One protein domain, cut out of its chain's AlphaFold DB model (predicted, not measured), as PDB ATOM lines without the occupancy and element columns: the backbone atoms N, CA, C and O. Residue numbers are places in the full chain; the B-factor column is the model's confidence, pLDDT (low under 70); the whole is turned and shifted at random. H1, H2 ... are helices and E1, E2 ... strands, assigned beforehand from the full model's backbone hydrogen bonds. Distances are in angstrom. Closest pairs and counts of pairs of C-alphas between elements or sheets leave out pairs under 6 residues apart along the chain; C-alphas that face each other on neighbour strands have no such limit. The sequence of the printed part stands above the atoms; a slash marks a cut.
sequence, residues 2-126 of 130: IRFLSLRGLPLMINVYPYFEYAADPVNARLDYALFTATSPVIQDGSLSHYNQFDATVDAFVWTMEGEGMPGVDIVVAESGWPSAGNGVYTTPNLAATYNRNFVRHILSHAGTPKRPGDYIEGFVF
ATOM      1  N   ILE A   2     282.372 177.169 148.581       91.31
ATOM      2  CA  ILE A   2     282.581 176.379 149.817       91.31
ATOM      3  C   ILE A   2     284.056 176.003 150.042       91.31
ATOM      4  O   ILE A   2     284.593 176.222 151.122       91.31
ATOM      5  N   ARG A   3     284.765 175.557 148.994       93.06
ATOM      6  CA  ARG A   3     286.211 175.279 149.071       93.06
ATOM      7  C   ARG A   3     287.049 176.480 149.526       93.06
ATOM      8  O   ARG A   3     288.025 176.304 150.241       93.06
ATOM      9  N   PHE A   4     286.690 177.695 149.111       94.50
ATOM     10  CA  PHE A   4     287.387 178.903 149.559       94.50
ATOM     11  C   PHE A   4     287.133 179.158 151.048       94.50
ATOM     12  O   PHE A   4     288.085 179.418 151.774       94.50
ATOM     13  N   LEU A   5     285.884 179.021 151.508       95.50
ATOM     14  CA  LEU A   5     285.531 179.166 152.923       95.50
ATOM     15  C   LEU A   5     286.297 178.161 153.792       95.50
ATOM     16  O   LEU A   5     286.960 178.562 154.745       95.50
ATOM     17  N   SER A   6     286.327 176.892 153.374       94.19
ATOM     18  CA  SER A   6     287.090 175.834 154.045       94.19
ATOM     19  C   SER A   6     288.584 176.164 154.147       94.19
ATOM     20  O   SER A   6     289.147 176.138 155.239       94.19
ATOM     21  N   LEU A   7     289.224 176.568 153.042       94.88
ATOM     22  CA  LEU A   7     290.651 176.923 153.024       94.88
ATOM     23  C   LEU A   7     290.997 178.137 153.897       94.88
ATOM     24  O   LEU A   7     292.162 178.331 154.245       94.88
ATOM     25  N   ARG A   8     290.014 178.988 154.197       96.44
ATOM     26  CA  ARG A   8     290.193 180.205 154.994       96.44
ATOM     27  C   ARG A   8     289.683 180.069 156.429       96.44
ATOM     28  O   ARG A   8     289.853 181.025 157.178       96.44
ATOM     29  N   GLY A   9     289.092 178.929 156.797       93.44
ATOM     30  CA  GLY A   9     288.444 178.744 158.098       93.44
ATOM     31  C   GLY A   9     287.280 179.714 158.314       93.44
ATOM     32  O   GLY A   9     287.127 180.251 159.404       93.44
ATOM     33  N   LEU A  10     286.526 180.016 157.253       96.06
ATOM     34  CA  LEU A  10     285.376 180.919 157.301       96.06
ATOM     35  C   LEU A  10     284.068 180.119 157.305       96.06
ATOM     36  O   LEU A  10     283.989 179.110 156.598       96.06
ATOM     37  N   PRO A  11     283.032 180.578 158.028       96.38
ATOM     38  CA  PRO A  11     281.728 179.934 158.006       96.38
ATOM     39  C   PRO A  11     280.981 180.212 156.697       96.38
ATOM     40  O   PRO A  11     281.206 181.221 156.020       96.38
ATOM     41  N   LEU A  12     280.034 179.336 156.371       96.56
ATOM     42  CA  LEU A  12     278.976 179.613 155.410       96.56
ATOM     43  C   LEU A  12     277.817 180.313 156.127       96.56
ATOM     44  O   LEU A  12     277.212 179.757 157.040       96.56
ATOM     45  N   MET A  13     277.488 181.523 155.681       97.38
ATOM     46  CA  MET A  13     276.321 182.261 156.157       97.38
ATOM     47  C   MET A  13     275.101 181.933 155.294       97.38
ATOM     48  O   MET A  13     275.161 182.078 154.071       97.38
ATOM     49  N   ILE A  14     274.011 181.496 155.923       97.31
ATOM     50  CA  ILE A  14     272.758 181.133 155.250       97.31
ATOM     51  C   ILE A  14     271.564 181.858 155.864       97.31
ATOM     52  O   ILE A  14     271.530 182.125 157.063       97.31
ATOM     53  N   ASN A  15     270.553 182.110 155.040       97.75
ATOM     54  CA  ASN A  15     269.265 182.619 155.490       97.75
ATOM     55  C   ASN A  15     268.265 181.462 155.482       97.75
ATOM     56  O   ASN A  15     268.127 180.777 154.466       97.75
ATOM     57  N   VAL A  16     267.575 181.233 156.597       98.00
ATOM     58  CA  VAL A  16     266.670 180.090 156.777       98.00
ATOM     59  C   VAL A  16     265.302 180.596 157.203       98.00
ATOM     60  O   VAL A  16     265.133 181.115 158.302       98.00
ATOM     61  N   TYR A  17     264.304 180.414 156.341       97.06
ATOM     62  CA  TYR A  17     262.960 180.957 156.542       97.06
ATOM     63  C   TYR A  17     261.873 179.896 156.326       97.06
ATOM     64  O   TYR A  17     261.262 179.852 155.254       97.06
ATOM     65  N   PRO A  18     261.553 179.090 157.357       97.31
ATOM     66  CA  PRO A  18     260.448 178.134 157.306       97.31
ATOM     67  C   PRO A  18     259.102 178.762 156.921       97.31
ATOM     68  O   PRO A  18     258.271 178.125 156.277       97.31
ATOM     69  N   TYR A  19     258.918 180.048 157.248       96.19
ATOM     70  CA  TYR A  19     257.757 180.843 156.854       96.19
ATOM     71  C   TYR A  19     257.437 180.755 155.355       96.19
ATOM     72  O   TYR A  19     256.271 180.577 155.009       96.19
ATOM     73  N   PHE A  20     258.431 180.898 154.470       95.75
ATOM     74  CA  PHE A  20     258.155 181.001 153.033       95.75
ATOM     75  C   PHE A  20     257.617 179.695 152.454       95.75
ATOM     76  O   PHE A  20     256.703 179.736 151.634       95.75
ATOM     77  N   GLU A  21     258.124 178.549 152.906       93.38
ATOM     78  CA  GLU A  21     257.608 177.242 152.483       93.38
ATOM     79  C   GLU A  21     256.171 177.042 152.975       93.38
ATOM     80  O   GLU A  21     255.289 176.695 152.190       93.38
ATOM     81  N   TYR A  22     255.906 177.365 154.247       96.19
ATOM     82  CA  TYR A  22     254.558 177.281 154.801       96.19
ATOM     83  C   TYR A  22     253.567 178.217 154.095       96.19
ATOM     84  O   TYR A  22     252.440 177.829 153.808       96.19
ATOM     85  N   ALA A  23     253.977 179.449 153.794       95.62
ATOM     86  CA  ALA A  23     253.132 180.420 153.109       95.62
ATOM     87  C   ALA A  23     252.870 180.055 151.638       95.62
ATOM     88  O   ALA A  23     251.829 180.439 151.103       95.62
ATOM     89  N   ALA A  24     253.798 179.345 150.988       96.12
ATOM     90  CA  ALA A  24     253.661 178.911 149.601       96.12
ATOM     91  C   ALA A  24     252.712 177.711 149.448       96.12
ATOM     92  O   ALA A  24     251.974 177.651 148.467       96.12
ATOM     93  N   ASP A  25     252.708 176.784 150.411       95.94
ATOM     94  CA  ASP A  25     251.843 175.600 150.390       95.94
ATOM     95  C   ASP A  25     251.276 175.267 151.784       95.94
ATOM     96  O   ASP A  25     251.621 174.246 152.380       95.94
ATOM     97  N   PRO A  26     250.364 176.090 152.329       92.25
ATOM     98  CA  PRO A  26     249.824 175.888 153.674       92.25
ATOM     99  C   PRO A  26     248.922 174.648 153.798       92.25
ATOM    100  O   PRO A  26     248.480 174.329 154.902       92.25
ATOM    101  N   VAL A  27     248.601 173.978 152.683       92.50
ATOM    102  CA  VAL A  27     247.799 172.745 152.665       92.50
ATOM    103  C   VAL A  27     248.672 171.540 152.999       92.50
ATOM    104  O   VAL A  27     248.254 170.695 153.789       92.50
ATOM    105  N   ASN A  28     249.876 171.468 152.425       93.12
ATOM    106  CA  ASN A  28     250.779 170.335 152.631       93.12
ATOM    107  C   ASN A  28     251.893 170.636 153.642       93.12
ATOM    108  O   ASN A  28     252.338 169.733 154.355       93.12
ATOM    109  N   ALA A  29     252.328 171.893 153.751       93.62
ATOM    110  CA  ALA A  29     253.332 172.303 154.719       93.62
ATOM    111  C   ALA A  29     252.728 172.366 156.126       93.62
ATOM    112  O   ALA A  29     251.760 173.077 156.413       93.62
ATOM    113  N   ARG A  30     253.335 171.622 157.045       96.62
ATOM    114  CA  ARG A  30     252.883 171.529 158.431       96.62
ATOM    115  C   ARG A  30     253.318 172.745 159.243       96.62
ATOM    116  O   ARG A  30     254.506 172.988 159.433       96.62
ATOM    117  N   LEU A  31     252.351 173.468 159.806       98.06
ATOM    118  CA  LEU A  31     252.637 174.647 160.627       98.06
ATOM    119  C   LEU A  31     253.460 174.304 161.880       98.06
ATOM    120  O   LEU A  31     254.372 175.039 162.245       98.06
ATOM    121  N   ASP A  32     253.173 173.181 162.534       98.44
ATOM    122  CA  ASP A  32     253.906 172.757 163.730       98.44
ATOM    123  C   ASP A  32     255.368 172.389 163.437       98.44
ATOM    124  O   ASP A  32     256.241 172.617 164.278       98.44
ATOM    125  N   TYR A  33     255.644 171.900 162.226       98.38
ATOM    126  CA  TYR A  33     256.994 171.662 161.719       98.38
ATOM    127  C   TYR A  33     257.766 172.968 161.501       98.38
ATOM    128  O   TYR A  33     258.927 173.090 161.897       98.38
ATOM    129  N   ALA A  34     257.105 173.975 160.932       98.31
ATOM    130  CA  ALA A  34     257.704 175.281 160.687       98.31
ATOM    131  C   ALA A  34     257.922 176.090 161.984       98.31
ATOM    132  O   ALA A  34     258.839 176.904 162.053       98.31
ATOM    133  N   LEU A  35     257.113 175.859 163.029       98.56
ATOM    134  CA  LEU A  35     257.145 176.604 164.299       98.56
ATOM    135  C   LEU A  35     257.932 175.932 165.438       98.56
ATOM    136  O   LEU A  35     257.904 176.442 166.563       98.56
ATOM    137  N   PHE A  36     258.630 174.820 165.185       98.56
ATOM    138  CA  PHE A  36     259.320 174.019 166.215       98.56
ATOM    139  C   PHE A  36     258.383 173.463 167.307       98.56
ATOM    140  O   PHE A  36     258.764 173.368 168.474       98.56
ATOM    141  N   THR A  37     257.137 173.137 166.966       98.56
ATOM    142  CA  THR A  37     256.151 172.615 167.931       98.56
ATOM    143  C   THR A  37     255.689 171.194 167.626       98.56
ATOM    144  O   THR A  37     254.814 170.690 168.330       98.56
ATOM    145  N   ALA A  38     256.235 170.540 166.598       98.44
ATOM    146  CA  ALA A  38     255.918 169.145 166.323       98.44
ATOM    147  C   ALA A  38     256.407 168.241 167.469       98.44
ATOM    148  O   ALA A  38     257.519 168.387 167.976       98.44
ATOM    149  N   THR A  39     255.570 167.288 167.876       98.00
ATOM    150  CA  THR A  39     255.861 166.342 168.969       98.00
ATOM    151  C   THR A  39     256.327 164.975 168.472       98.00
ATOM    152  O   THR A  39     256.756 164.135 169.263       98.00
ATOM    153  N   SER A  40     256.270 164.749 167.162       97.69
ATOM    154  CA  SER A  40     256.783 163.570 166.475       97.69
ATOM    155  C   SER A  40     257.631 163.996 165.271       97.69
ATOM    156  O   SER A  40     257.429 165.104 164.759       97.69
ATOM    157  N   PRO A  41     258.566 163.145 164.805       97.56
ATOM    158  CA  PRO A  41     259.314 163.417 163.585       97.56
ATOM    159  C   PRO A  41     258.357 163.669 162.418       97.56
ATOM    160  O   PRO A  41     257.411 162.906 162.203       97.56
ATOM    161  N   VAL A  42     258.600 164.744 161.674       97.38
ATOM    162  CA  VAL A  42     257.827 165.083 160.472       97.38
ATOM    163  C   VAL A  42     258.515 164.536 159.230       97.38
ATOM    164  O   VAL A  42     257.844 164.032 158.334       97.38
ATOM    165  N   ILE A  43     259.849 164.578 159.213       96.81
ATOM    166  CA  ILE A  43     260.685 163.962 158.183       96.81
ATOM    167  C   ILE A  43     261.629 162.965 158.856       96.81
ATOM    168  O   ILE A  43     262.253 163.278 159.872       96.81
ATOM    169  N   GLN A  44     261.733 161.773 158.270       97.69
ATOM    170  CA  GLN A  44     262.720 160.758 158.625       97.69
ATOM    171  C   GLN A  44     263.666 160.571 157.433       97.69
ATOM    172  O   GLN A  44     263.254 160.034 156.405       97.69
ATOM    173  N   ASP A  45     264.917 161.009 157.570       96.50
ATOM    174  CA  ASP A  45     265.976 160.860 156.566       96.50
ATOM    175  C   ASP A  45     266.999 159.825 157.057       96.50
ATOM    176  O   ASP A  45     267.922 160.120 157.820       96.50
ATOM    177  N   GLY A  46     266.773 158.555 156.714       96.25
ATOM    178  CA  GLY A  46     267.562 157.445 157.248       96.25
ATOM    179  C   GLY A  46     267.462 157.374 158.776       96.25
ATOM    180  O   GLY A  46     266.383 157.146 159.325       96.25
ATOM    181  N   SER A  47     268.584 157.564 159.474       96.94
ATOM    182  CA  SER A  47     268.635 157.628 160.943       96.94
ATOM    183  C   SER A  47     268.362 159.023 161.518       96.94
ATOM    184  O   SER A  47     268.301 159.160 162.737       96.94
ATOM    185  N   LEU A  48     268.226 160.052 160.677       98.19
ATOM    186  CA  LEU A  48     267.997 161.431 161.099       98.19
ATOM    187  C   LEU A  48     266.494 161.701 161.211       98.19
ATOM    188  O   LEU A  48     265.732 161.496 160.266       98.19
ATOM    189  N   SER A  49     266.061 162.164 162.382       98.25
ATOM    190  CA  SER A  49     264.667 162.522 162.649       98.25
ATOM    191  C   SER A  49     264.539 164.037 162.767       98.25
ATOM    192  O   SER A  49     265.051 164.633 163.712       98.25
ATOM    193  N   HIS A  50     263.813 164.660 161.841       98.50
ATOM    194  CA  HIS A  50     263.587 166.101 161.851       98.50
ATOM    195  C   HIS A  50     262.213 166.427 162.433       98.50
ATOM    196  O   HIS A  50     261.166 166.099 161.864       98.50
ATOM    197  N   TYR A  51     262.233 167.118 163.568       98.50
ATOM    198  CA  TYR A  51     261.041 167.622 164.258       98.50
ATOM    199  C   TYR A  51     260.682 169.047 163.834       98.50
ATOM    200  O   TYR A  51     259.575 169.510 164.086       98.50
ATOM    201  N   ASN A  52     261.607 169.757 163.193       98.38
ATOM    202  CA  ASN A  52     261.377 171.097 162.682       98.38
ATOM    203  C   ASN A  52     262.055 171.288 161.317       98.38
ATOM    204  O   ASN A  52     263.012 170.591 160.973       98.38
ATOM    205  N   GLN A  53     261.508 172.212 160.530       98.00
ATOM    206  CA  GLN A  53     261.950 172.488 159.160       98.00
ATOM    207  C   GLN A  53     263.294 173.219 159.106       98.00
ATOM    208  O   GLN A  53     264.039 173.090 158.134       98.00
ATOM    209  N   PHE A  54     263.607 173.982 160.152       98.44
ATOM    210  CA  PHE A  54     264.871 174.696 160.272       98.44
ATOM    211  C   PHE A  54     266.051 173.716 160.260       98.44
ATOM    212  O   PHE A  54     266.924 173.849 159.405       98.44
ATOM    213  N   ASP A  55     266.014 172.678 161.096       98.44
ATOM    214  CA  ASP A  55     267.052 171.645 161.162       98.44
ATOM    215  C   ASP A  55     267.214 170.918 159.831       98.44
ATOM    216  O   ASP A  55     268.332 170.716 159.372       98.44
ATOM    217  N   ALA A  56     266.104 170.546 159.186       98.19
ATOM    218  CA  ALA A  56     266.155 169.880 157.884       98.19
ATOM    219  C   ALA A  56     266.781 170.771 156.805       98.19
ATOM    220  O   ALA A  56     267.554 170.297 155.975       98.19
ATOM    221  N   THR A  57     266.491 172.074 156.838       98.00
ATOM    222  CA  THR A  57     267.071 173.036 155.897       98.00
ATOM    223  C   THR A  57     268.569 173.211 156.143       98.00
ATOM    224  O   THR A  57     269.350 173.170 155.196       98.00
ATOM    225  N   VAL A  58     268.989 173.367 157.403       98.19
ATOM    226  CA  VAL A  58     270.410 173.459 157.772       98.19
ATOM    227  C   VAL A  58     271.151 172.180 157.373       98.19
ATOM    228  O   VAL A  58     272.199 172.256 156.729       98.19
ATOM    229  N   ASP A  59     270.583 171.008 157.653       98.19
ATOM    230  CA  ASP A  59     271.198 169.720 157.321       98.19
ATOM    231  C   ASP A  59     271.288 169.473 155.814       98.19
ATOM    232  O   ASP A  59     272.238 168.830 155.366       98.19
ATOM    233  N   ALA A  60     270.394 170.044 155.001       97.56
ATOM    234  CA  ALA A  60     270.534 170.024 153.545       97.56
ATOM    235  C   ALA A  60     271.794 170.778 153.066       97.56
ATOM    236  O   ALA A  60     272.497 170.312 152.158       97.56
ATOM    237  N   PHE A  61     272.142 171.907 153.699       97.00
ATOM    238  CA  PHE A  61     273.418 172.584 153.440       97.00
ATOM    239  C   PHE A  61     274.605 171.743 153.915       97.00
ATOM    240  O   PHE A  61     275.582 171.618 153.176       97.00
ATOM    241  N   VAL A  62     274.519 171.119 155.098       97.06
ATOM    242  CA  VAL A  62     275.575 170.220 155.600       97.06
ATOM    243  C   VAL A  62     275.811 169.061 154.631       97.06
ATOM    244  O   VAL A  62     276.953 168.814 154.246       97.06
ATOM    245  N   TRP A  63     274.749 168.398 154.167       96.81
ATOM    246  CA  TRP A  63     274.825 167.340 153.156       96.81
ATOM    247  C   TRP A  63     275.526 167.801 151.880       96.81
ATOM    248  O   TRP A  63     276.405 167.111 151.366       96.81
ATOM    249  N   THR A  64     275.173 168.989 151.388       95.12
ATOM    250  CA  THR A  64     275.797 169.556 150.188       95.12
ATOM    251  C   THR A  64     277.293 169.804 150.405       95.12
ATOM    252  O   THR A  64     278.108 169.467 149.551       95.12
ATOM    253  N   MET A  65     277.685 170.344 151.563       95.50
ATOM    254  CA  MET A  65     279.098 170.578 151.886       95.50
ATOM    255  C   MET A  65     279.899 169.278 152.008       95.50
ATOM    256  O   MET A  65     281.040 169.226 151.551       95.50
ATOM    257  N   GLU A  66     279.315 168.228 152.585       95.19
ATOM    258  CA  GLU A  66     279.930 166.898 152.639       95.19
ATOM    259  C   GLU A  66     280.125 166.299 151.244       95.19
ATOM    260  O   GLU A  66     281.209 165.796 150.947       95.19
ATOM    261  N   GLY A  67     279.114 166.402 150.375       95.31
ATOM    262  CA  GLY A  67     279.191 165.945 148.984       95.31
ATOM    263  C   GLY A  67     280.290 166.652 148.181       95.31
ATOM    264  O   GLY A  67     280.933 166.038 147.333       95.31
ATOM    265  N   GLU A  68     280.573 167.912 148.512       94.25
ATOM    266  CA  GLU A  68     281.670 168.707 147.942       94.25
ATOM    267  C   GLU A  68     283.031 168.468 148.637       94.25
ATOM    268  O   GLU A  68     284.022 169.139 148.333       94.25
ATOM    269  N   GLY A  69     283.107 167.527 149.584       95.31
ATOM    270  CA  GLY A  69     284.333 167.171 150.302       95.31
ATOM    271  C   GLY A  69     284.787 168.208 151.336       95.31
ATOM    272  O   GLY A  69     285.969 168.255 151.671       95.31
ATOM    273  N   MET A  70     283.872 169.046 151.834       96.25
ATOM    274  CA  MET A  70     284.148 170.141 152.775       96.25
ATOM    275  C   MET A  70     283.321 170.014 154.074       96.25
ATOM    276  O   MET A  70     282.650 170.970 154.468       96.25
ATOM    277  N   PRO A  71     283.362 168.867 154.782       93.50
ATOM    278  CA  PRO A  71     282.487 168.593 155.929       93.50
ATOM    279  C   PRO A  71     282.713 169.526 157.128       93.50
ATOM    280  O   PRO A  71     281.815 169.683 157.945       93.50
ATOM    281  N   GLY A  72     283.897 170.137 157.237       91.69
ATOM    282  CA  GLY A  72     284.302 170.967 158.378       91.69
ATOM    283  C   GLY A  72     284.020 172.464 158.237       91.69
ATOM    284  O   GLY A  72     284.585 173.245 158.991       91.69
ATOM    285  N   VAL A  73     283.235 172.895 157.245       95.69
ATOM    286  CA  VAL A  73     282.814 174.303 157.152       95.69
ATOM    287  C   VAL A  73     281.673 174.549 158.138       95.69
ATOM    288  O   VAL A  73     280.650 173.858 158.090       95.69
ATOM    289  N   ASP A  74     281.847 175.527 159.025       95.75
ATOM    290  CA  ASP A  74     280.826 175.950 159.988       95.75
ATOM    291  C   ASP A  74     279.647 176.637 159.293       95.75
ATOM    292  O   ASP A  74     279.794 177.220 158.216       95.75
ATOM    293  N   ILE A  75     278.473 176.585 159.923       97.00
ATOM    294  CA  ILE A  75     277.268 177.270 159.449       97.00
ATOM    295  C   ILE A  75     276.898 178.371 160.436       97.00
ATOM    296  O   ILE A  75     276.831 178.142 161.641       97.00
ATOM    297  N   VAL A  76     276.594 179.548 159.896       97.81
ATOM    298  CA  VAL A  76     275.956 180.647 160.622       97.81
ATOM    299  C   VAL A  76     274.621 180.944 159.954       97.81
ATOM    300  O   VAL A  76     274.555 181.145 158.740       97.81
ATOM    301  N   VAL A  77     273.549 181.001 160.737       98.19
ATOM    302  CA  VAL A  77     272.242 181.452 160.257       98.19
ATOM    303  C   VAL A  77     272.196 182.969 160.346       98.19
ATOM    304  O   VAL A  77     271.899 183.540 161.394       98.19
ATOM    305  N   ALA A  78     272.515 183.624 159.234       97.31
ATOM    306  CA  ALA A  78     272.574 185.077 159.142       97.31
ATOM    307  C   ALA A  78     271.197 185.726 159.294       97.31
ATOM    308  O   ALA A  78     271.102 186.822 159.837       97.31
ATOM    309  N   GLU A  79     270.134 185.051 158.856       96.94
ATOM    310  CA  GLU A  79     268.772 185.544 159.014       96.94
ATOM    311  C   GLU A  79     267.778 184.397 159.187       96.94
ATOM    312  O   GLU A  79     267.774 183.426 158.425       96.94
ATOM    313  N   SER A  80     266.900 184.538 160.174       98.00
ATOM    314  CA  SER A  80     265.721 183.696 160.339       98.00
ATOM    315  C   SER A  80     264.624 184.451 161.084       98.00
ATOM    316  O   SER A  80     264.897 185.210 162.014       98.00
ATOM    317  N   GLY A  81     263.366 184.282 160.688       96.69
ATOM    318  CA  GLY A  81     262.258 184.960 161.348       96.69
ATOM    319  C   GLY A  81     260.901 184.642 160.744       96.69
ATOM    320  O   GLY A  81     260.784 183.939 159.740       96.69
ATOM    321  N   TRP A  82     259.863 185.202 161.361       97.44
ATOM    322  CA  TRP A  82     258.483 185.054 160.910       97.44
ATOM    323  C   TRP A  82     257.744 186.402 160.969       97.44
ATOM    324  O   TRP A  82     257.759 187.047 162.024       97.44
ATOM    325  N   PRO A  83     257.088 186.856 159.883       95.94
ATOM    326  CA  PRO A  83     256.416 188.155 159.867       95.94
ATOM    327  C   PRO A  83     255.190 188.210 160.791       95.94
ATOM    328  O   PRO A  83     254.385 187.280 160.851       95.94
ATOM    329  N   SER A  84     254.995 189.340 161.475       95.62
ATOM    330  CA  SER A  84     253.845 189.558 162.366       95.62
ATOM    331  C   SER A  84     252.571 190.013 161.643       95.62
ATOM    332  O   SER A  84     251.500 189.977 162.245       95.62
ATOM    333  N   ALA A  85     252.679 190.428 160.377       94.62
ATOM    334  CA  ALA A  85     251.584 190.874 159.515       94.62
ATOM    335  C   ALA A  85     251.987 190.785 158.026       94.62
ATOM    336  O   ALA A  85     253.134 190.472 157.707       94.62
ATOM    337  N   GLY A  86     251.050 191.092 157.118       93.75
ATOM    338  CA  GLY A  86     251.307 191.252 155.675       93.75
ATOM    339  C   GLY A  86     250.802 190.118 154.775       93.75
ATOM    340  O   GLY A  86     250.619 190.334 153.584       93.75
ATOM    341  N   ASN A  87     250.501 188.944 155.331       94.44
ATOM    342  CA  ASN A  87     249.965 187.782 154.616       94.44
ATOM    343  C   ASN A  87     248.849 187.084 155.425       94.44
ATOM    344  O   ASN A  87     248.907 185.894 155.744       94.44
ATOM    345  N   GLY A  88     247.831 187.865 155.802       94.75
ATOM    346  CA  GLY A  88     246.598 187.372 156.420       94.75
ATOM    347  C   GLY A  88     246.826 186.478 157.643       94.75
ATOM    348  O   GLY A  88     247.592 186.808 158.546       94.75
ATOM    349  N   VAL A  89     246.145 185.329 157.664       94.56
ATOM    350  CA  VAL A  89     246.183 184.373 158.784       94.56
ATOM    351  C   VAL A  89     247.542 183.685 158.966       94.56
ATOM    352  O   VAL A  89     247.792 183.119 160.026       94.56
ATOM    353  N   TYR A  90     248.433 183.761 157.973       95.75
ATOM    354  CA  TYR A  90     249.756 183.125 157.997       95.75
ATOM    355  C   TYR A  90     250.831 184.001 158.656       95.75
ATOM    356  O   TYR A  90     251.924 183.534 158.976       95.75
ATOM    357  N   THR A  91     250.523 185.274 158.905       95.12
ATOM    358  CA  THR A  91     251.417 186.242 159.552       95.12
ATOM    359  C   THR A  91     250.648 186.963 160.645       95.12
ATOM    360  O   THR A  91     249.935 187.931 160.384       95.12
ATOM    361  N   THR A  92     250.754 186.470 161.873       96.06
ATOM    362  CA  THR A  92     250.126 187.097 163.041       96.06
ATOM    363  C   THR A  92     251.182 187.364 164.105       96.06
ATOM    364  O   THR A  92     252.185 186.642 164.155       96.06
ATOM    365  N   PRO A  93     250.966 188.328 165.021       96.69
ATOM    366  CA  PRO A  93     251.895 188.559 166.125       96.69
ATOM    367  C   PRO A  93     252.151 187.300 166.964       96.69
ATOM    368  O   PRO A  93     253.264 187.087 167.433       96.69
ATOM    369  N   ASN A  94     251.145 186.427 167.105       97.62
ATOM    370  CA  ASN A  94     251.277 185.175 167.847       97.62
ATOM    371  C   ASN A  94     252.161 184.142 167.125       97.62
ATOM    372  O   ASN A  94     253.002 183.508 167.764       97.62
ATOM    373  N   LEU A  95     252.003 183.982 165.805       97.31
ATOM    374  CA  LEU A  95     252.863 183.095 165.009       97.31
ATOM    375  C   LEU A  95     254.311 183.596 165.010       97.31
ATOM    376  O   LEU A  95     255.223 182.823 165.295       97.31
ATOM    377  N   ALA A  96     254.501 184.905 164.814       97.62
ATOM    378  CA  ALA A  96     255.813 185.540 164.857       97.62
ATOM    379  C   ALA A  96     256.515 185.353 166.209       97.62
ATOM    380  O   ALA A  96     257.665 184.916 166.269       97.62
ATOM    381  N   ALA A  97     255.804 185.620 167.309       97.44
ATOM    382  CA  ALA A  97     256.335 185.429 168.654       97.44
ATOM    383  C   ALA A  97     256.659 183.957 168.947       97.44
ATOM    384  O   ALA A  97     257.662 183.669 169.598       97.44
ATOM    385  N   THR A  98     255.831 183.023 168.468       98.44
ATOM    386  CA  THR A  98     256.059 181.583 168.645       98.44
ATOM    387  C   THR A  98     257.323 181.138 167.922       98.44
ATOM    388  O   THR A  98     258.198 180.554 168.561       98.44
ATOM    389  N   TYR A  99     257.447 181.471 166.634       98.44
ATOM    390  CA  TYR A  99     258.615 181.124 165.832       98.44
ATOM    391  C   TYR A  99     259.899 181.707 166.426       98.44
ATOM    392  O   TYR A  99     260.799 180.956 166.790       98.44
ATOM    393  N   ASN A 100     259.959 183.031 166.611       97.94
ATOM    394  CA  ASN A 100     261.178 183.710 167.058       97.94
ATOM    395  C   ASN A 100     261.625 183.222 168.443       97.94
ATOM    396  O   ASN A 100     262.811 182.997 168.674       97.94
ATOM    397  N   ARG A 101     260.682 182.996 169.371       98.31
ATOM    398  CA  ARG A 101     260.998 182.454 170.700       98.31
ATOM    399  C   ARG A 101     261.557 181.038 170.618       98.31
ATOM    400  O   ARG A 101     262.481 180.715 171.360       98.31
ATOM    401  N   ASN A 102     260.980 180.186 169.776       98.56
ATOM    402  CA  ASN A 102     261.424 178.803 169.663       98.56
ATOM    403  C   ASN A 102     262.750 178.688 168.909       98.56
ATOM    404  O   ASN A 102     263.607 177.931 169.350       98.56
ATOM    405  N   PHE A 103     262.962 179.497 167.870       98.31
ATOM    406  CA  PHE A 103     264.252 179.624 167.196       98.31
ATOM    407  C   PHE A 103     265.352 180.035 168.183       98.31
ATOM    408  O   PHE A 103     266.340 179.322 168.328       98.31
ATOM    409  N   VAL A 104     265.147 181.108 168.960       97.88
ATOM    410  CA  VAL A 104     266.117 181.537 169.986       97.88
ATOM    411  C   VAL A 104     266.379 180.430 171.009       97.88
ATOM    412  O   VAL A 104     267.528 180.175 171.356       97.88
ATOM    413  N   ARG A 105     265.337 179.735 171.483       98.06
ATOM    414  CA  ARG A 105     265.500 178.602 172.410       98.06
ATOM    415  C   ARG A 105     266.299 177.458 171.797       98.06
ATOM    416  O   ARG A 105     267.120 176.882 172.496       98.06
ATOM    417  N   HIS A 106     266.055 177.132 170.531       97.88
ATOM    418  CA  HIS A 106     266.783 176.092 169.816       97.88
ATOM    419  C   HIS A 106     268.273 176.451 169.707       97.88
ATOM    420  O   HIS A 106     269.109 175.669 170.154       97.88
ATOM    421  N   ILE A 107     268.603 177.671 169.268       97.12
ATOM    422  CA  ILE A 107     269.990 178.165 169.200       97.12
ATOM    423  C   ILE A 107     270.670 178.137 170.581       97.12
ATOM    424  O   ILE A 107     271.761 177.592 170.732       97.12
ATOM    425  N   LEU A 108     270.001 178.653 171.618       96.94
ATOM    426  CA  LEU A 108     270.528 178.689 172.990       96.94
ATOM    427  C   LEU A 108     270.560 177.320 173.686       96.94
ATOM    428  O   LEU A 108     271.146 177.202 174.760       96.94
ATOM    429  N   SER A 109     269.925 176.290 173.122       96.62
ATOM    430  CA  SER A 109     269.992 174.931 173.667       96.62
ATOM    431  C   SER A 109     271.317 174.235 173.367       96.62
ATOM    432  O   SER A 109     271.632 173.250 174.030       96.62
ATOM    433  N   HIS A 110     272.080 174.730 172.381       95.56
ATOM    434  CA  HIS A 110     273.297 174.086 171.874       95.56
ATOM    435  C   HIS A 110     273.081 172.631 171.413       95.56
ATOM    436  O   HIS A 110     274.021 171.843 171.380       95.56
ATOM    437  N   ALA A 111     271.846 172.254 171.061       96.00
ATOM    438  CA  ALA A 111     271.546 170.908 170.578       96.00
ATOM    439  C   ALA A 111     272.129 170.633 169.179       96.00
ATOM    440  O   ALA A 111     272.334 169.470 168.828       96.00
ATOM    441  N   GLY A 112     272.401 171.686 168.402       97.06
ATOM    442  CA  GLY A 112     272.742 171.579 166.987       97.06
ATOM    443  C   GLY A 112     271.571 171.032 166.172       97.06
ATOM    444  O   GLY A 112     270.409 171.200 166.545       97.06
ATOM    445  N   THR A 113     271.884 170.346 165.078       98.25
ATOM    446  CA  THR A 113     270.910 169.656 164.219       98.25
ATOM    447  C   THR A 113     271.096 168.140 164.290       98.25
ATOM    448  O   THR A 113     272.128 167.673 164.778       98.25
ATOM    449  N   PRO A 114     270.151 167.326 163.779       98.25
ATOM    450  CA  PRO A 114     270.331 165.878 163.706       98.25
ATOM    451  C   PRO A 114     271.646 165.437 163.044       98.25
ATOM    452  O   PRO A 114     272.258 164.478 163.514       98.25
ATOM    453  N   LYS A 115     272.103 166.117 161.983       97.38
ATOM    454  CA  LYS A 115     273.357 165.778 161.286       97.38
ATOM    455  C   LYS A 115     274.614 166.335 161.960       97.38
ATOM    456  O   LYS A 115     275.690 165.766 161.784       97.38
ATOM    457  N   ARG A 116     274.490 167.412 162.739       96.56
ATOM    458  CA  ARG A 116     275.572 168.010 163.538       96.56
ATOM    459  C   ARG A 116     275.151 168.145 165.010       96.56
ATOM    460  O   ARG A 116     274.950 169.261 165.498       96.56
ATOM    461  N   PRO A 117     274.965 167.017 165.723       97.06
ATOM    462  CA  PRO A 117     274.468 167.044 167.091       97.06
ATOM    463  C   PRO A 117     275.513 167.644 168.038       97.06
ATOM    464  O   PRO A 117     276.659 167.204 168.068       97.06
ATOM    465  N   GLY A 118     275.096 168.618 168.846       94.94
ATOM    466  CA  GLY A 118     275.954 169.313 169.811       94.94
ATOM    467  C   GLY A 118     276.805 170.446 169.228       94.94
ATOM    468  O   GLY A 118     277.459 171.154 169.999       94.94
ATOM    469  N   ASP A 119     276.782 170.658 167.909       92.81
ATOM    470  CA  ASP A 119     277.437 171.815 167.303       92.81
ATOM    471  C   ASP A 119     276.655 173.087 167.638       92.81
ATOM    472  O   ASP A 119     275.425 173.152 167.527       92.81
ATOM    473  N   TYR A 120     277.374 174.134 168.038       91.62
ATOM    474  CA  TYR A 120     276.763 175.444 168.198       91.62
ATOM    475  C   TYR A 120     276.541 176.082 166.826       91.62
ATOM    476  O   TYR A 120     277.487 176.291 166.069       91.62
ATOM    477  N   ILE A 121     275.290 176.432 166.540       94.56
ATOM    478  CA  ILE A 121     274.912 177.194 165.353       94.56
ATOM    479  C   ILE A 121     274.640 178.621 165.810       94.56
ATOM    480  O   ILE A 121     273.700 178.861 166.565       94.56
ATOM    481  N   GLU A 122     275.453 179.575 165.367       96.38
ATOM    482  CA  GLU A 122     275.152 180.990 165.584       96.38
ATOM    483  C   GLU A 122     273.967 181.395 164.698       96.38
ATOM    484  O   GLU A 122     273.898 181.017 163.526       96.38
ATOM    485  N   GLY A 123     273.015 182.145 165.256       96.38
ATOM    486  CA  GLY A 123     271.775 182.485 164.570       96.38
ATOM    487  C   GLY A 123     271.253 183.869 164.931       96.38
ATOM    488  O   GLY A 123     271.187 184.226 166.107       96.38
ATOM    489  N   PHE A 124     270.829 184.626 163.920       96.62
ATOM    490  CA  PHE A 124     270.310 185.982 164.082       96.62
ATOM    491  C   PHE A 124     268.827 186.052 163.715       96.62
ATOM    492  O   PHE A 124     268.399 185.622 162.641       96.62
ATOM    493  N   VAL A 125     268.028 186.622 164.622       96.06
ATOM    494  CA  VAL A 125     266.612 186.889 164.356       96.06
ATOM    495  C   VAL A 125     266.510 188.046 163.370       96.06
ATOM    496  O   VAL A 125     266.940 189.163 163.662       96.06
ATOM    497  N   PHE A 126     265.885 187.798 162.227       93.06
ATOM    498  CA  PHE A 126     265.545 188.841 161.279       93.06
ATOM    499  C   PHE A 126     264.318 189.609 161.764       93.06
ATOM    500  O   PHE A 126     263.254 189.033 162.010       93.06
TER     501      PHE A 126
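AT A GLANCE: This is residues 2 to 126 of the 130 residues of the protein "(1->3)-beta-glucan endohydrolase" of Trema orientale (UniProt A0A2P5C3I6). What is the main shape? A small wall of three parallel strands, E1, E4 and E5, has the long helices H4 and H5 over one face and its other face bare, and the small hairpin E2 and E3 packs on H4 away from this sheet. H1 sits at one end of the longest axis, with H2, H3 and the loop of residues 81 to 92 toward the other end. What is it made of? The printed part has 125 residues with five named helices and five named strands, in the order H1 E1 H2 H3 E2 E3 H4 E4 H5 E5, and its class is mixed, helices and strands. The whole is compact, with a radius of gyration of the C-alphas of 14.8 A and spans of 45 by 30 by 26 A.

HOW THE PARTS SIT: How is the larger sheet paired? Inner strand E4, residues 75 to 80, is parallel to edge strands E1, residues 12 to 15, and E5, residues 122 to 125; N 14 and O 76 are 2.9 A apart and N 77 and O 122 are 2.8 A apart, both within hydrogen-bond range. Which helices are on it? H4, residues 53 to 67, lies over E1 and E4 at a height over the sheet of 10.4 A, only just slantwise to the strands at 32 degrees to E4 on the local plane. H5, residues 93 to 108, is on the same face, over E5 and along the strands, with the C-alphas of Ile 107 and Gly 123 the closest at 6.6 A; E4, H5 and E5 form a strand-helix-strand unit, two parallel neighbour strands with a helix between, whose crossover is right-handed. What lies farther out? E2, residues 43 to 45, and E3, residues 48 to 50, form an antiparallel hairpin with N 45 and O 48 2.9 A apart, and the closest C-alphas of E3 and H4, of His 50 and Ala 56, are 6.1 A apart. H2, residues 18 to 24, touches H3, residues 31 to 34, with the C-alphas of Pro 18 and Ala 34 at 5.2 A, while H1, residues 2 to 8, is close but not clearly touching H4, with the C-alphas of Ile 2 and Met 65 at 7.1 A. How are the helix backbones formed? In H1, H2, H4 and H5 every O i to N i+4 pair is within hydrogen-bond range, and H3 is too short for such a pair.

IN THESE COORDINATES: Where are the anchor points? H1 begins at C-alpha 2 (282.581, 176.379, 149.817), and E5 ends at C-alpha 125 (266.612, 186.889, 164.356). How long are the longer elements? From first to last C-alpha H5 is 22.2 A, H4 21.1 A and E4 13.2 A.

THE WHOLE: How far does it reach? The two C-alphas farthest apart, those of Leu 7 and Val 89, are 45.5 A apart. Are there cuts, long links or weak places? The printed part has no cut, the links E4 to H5 and H5 to E5 are long, and no printed residue is under 70 in pLDDT.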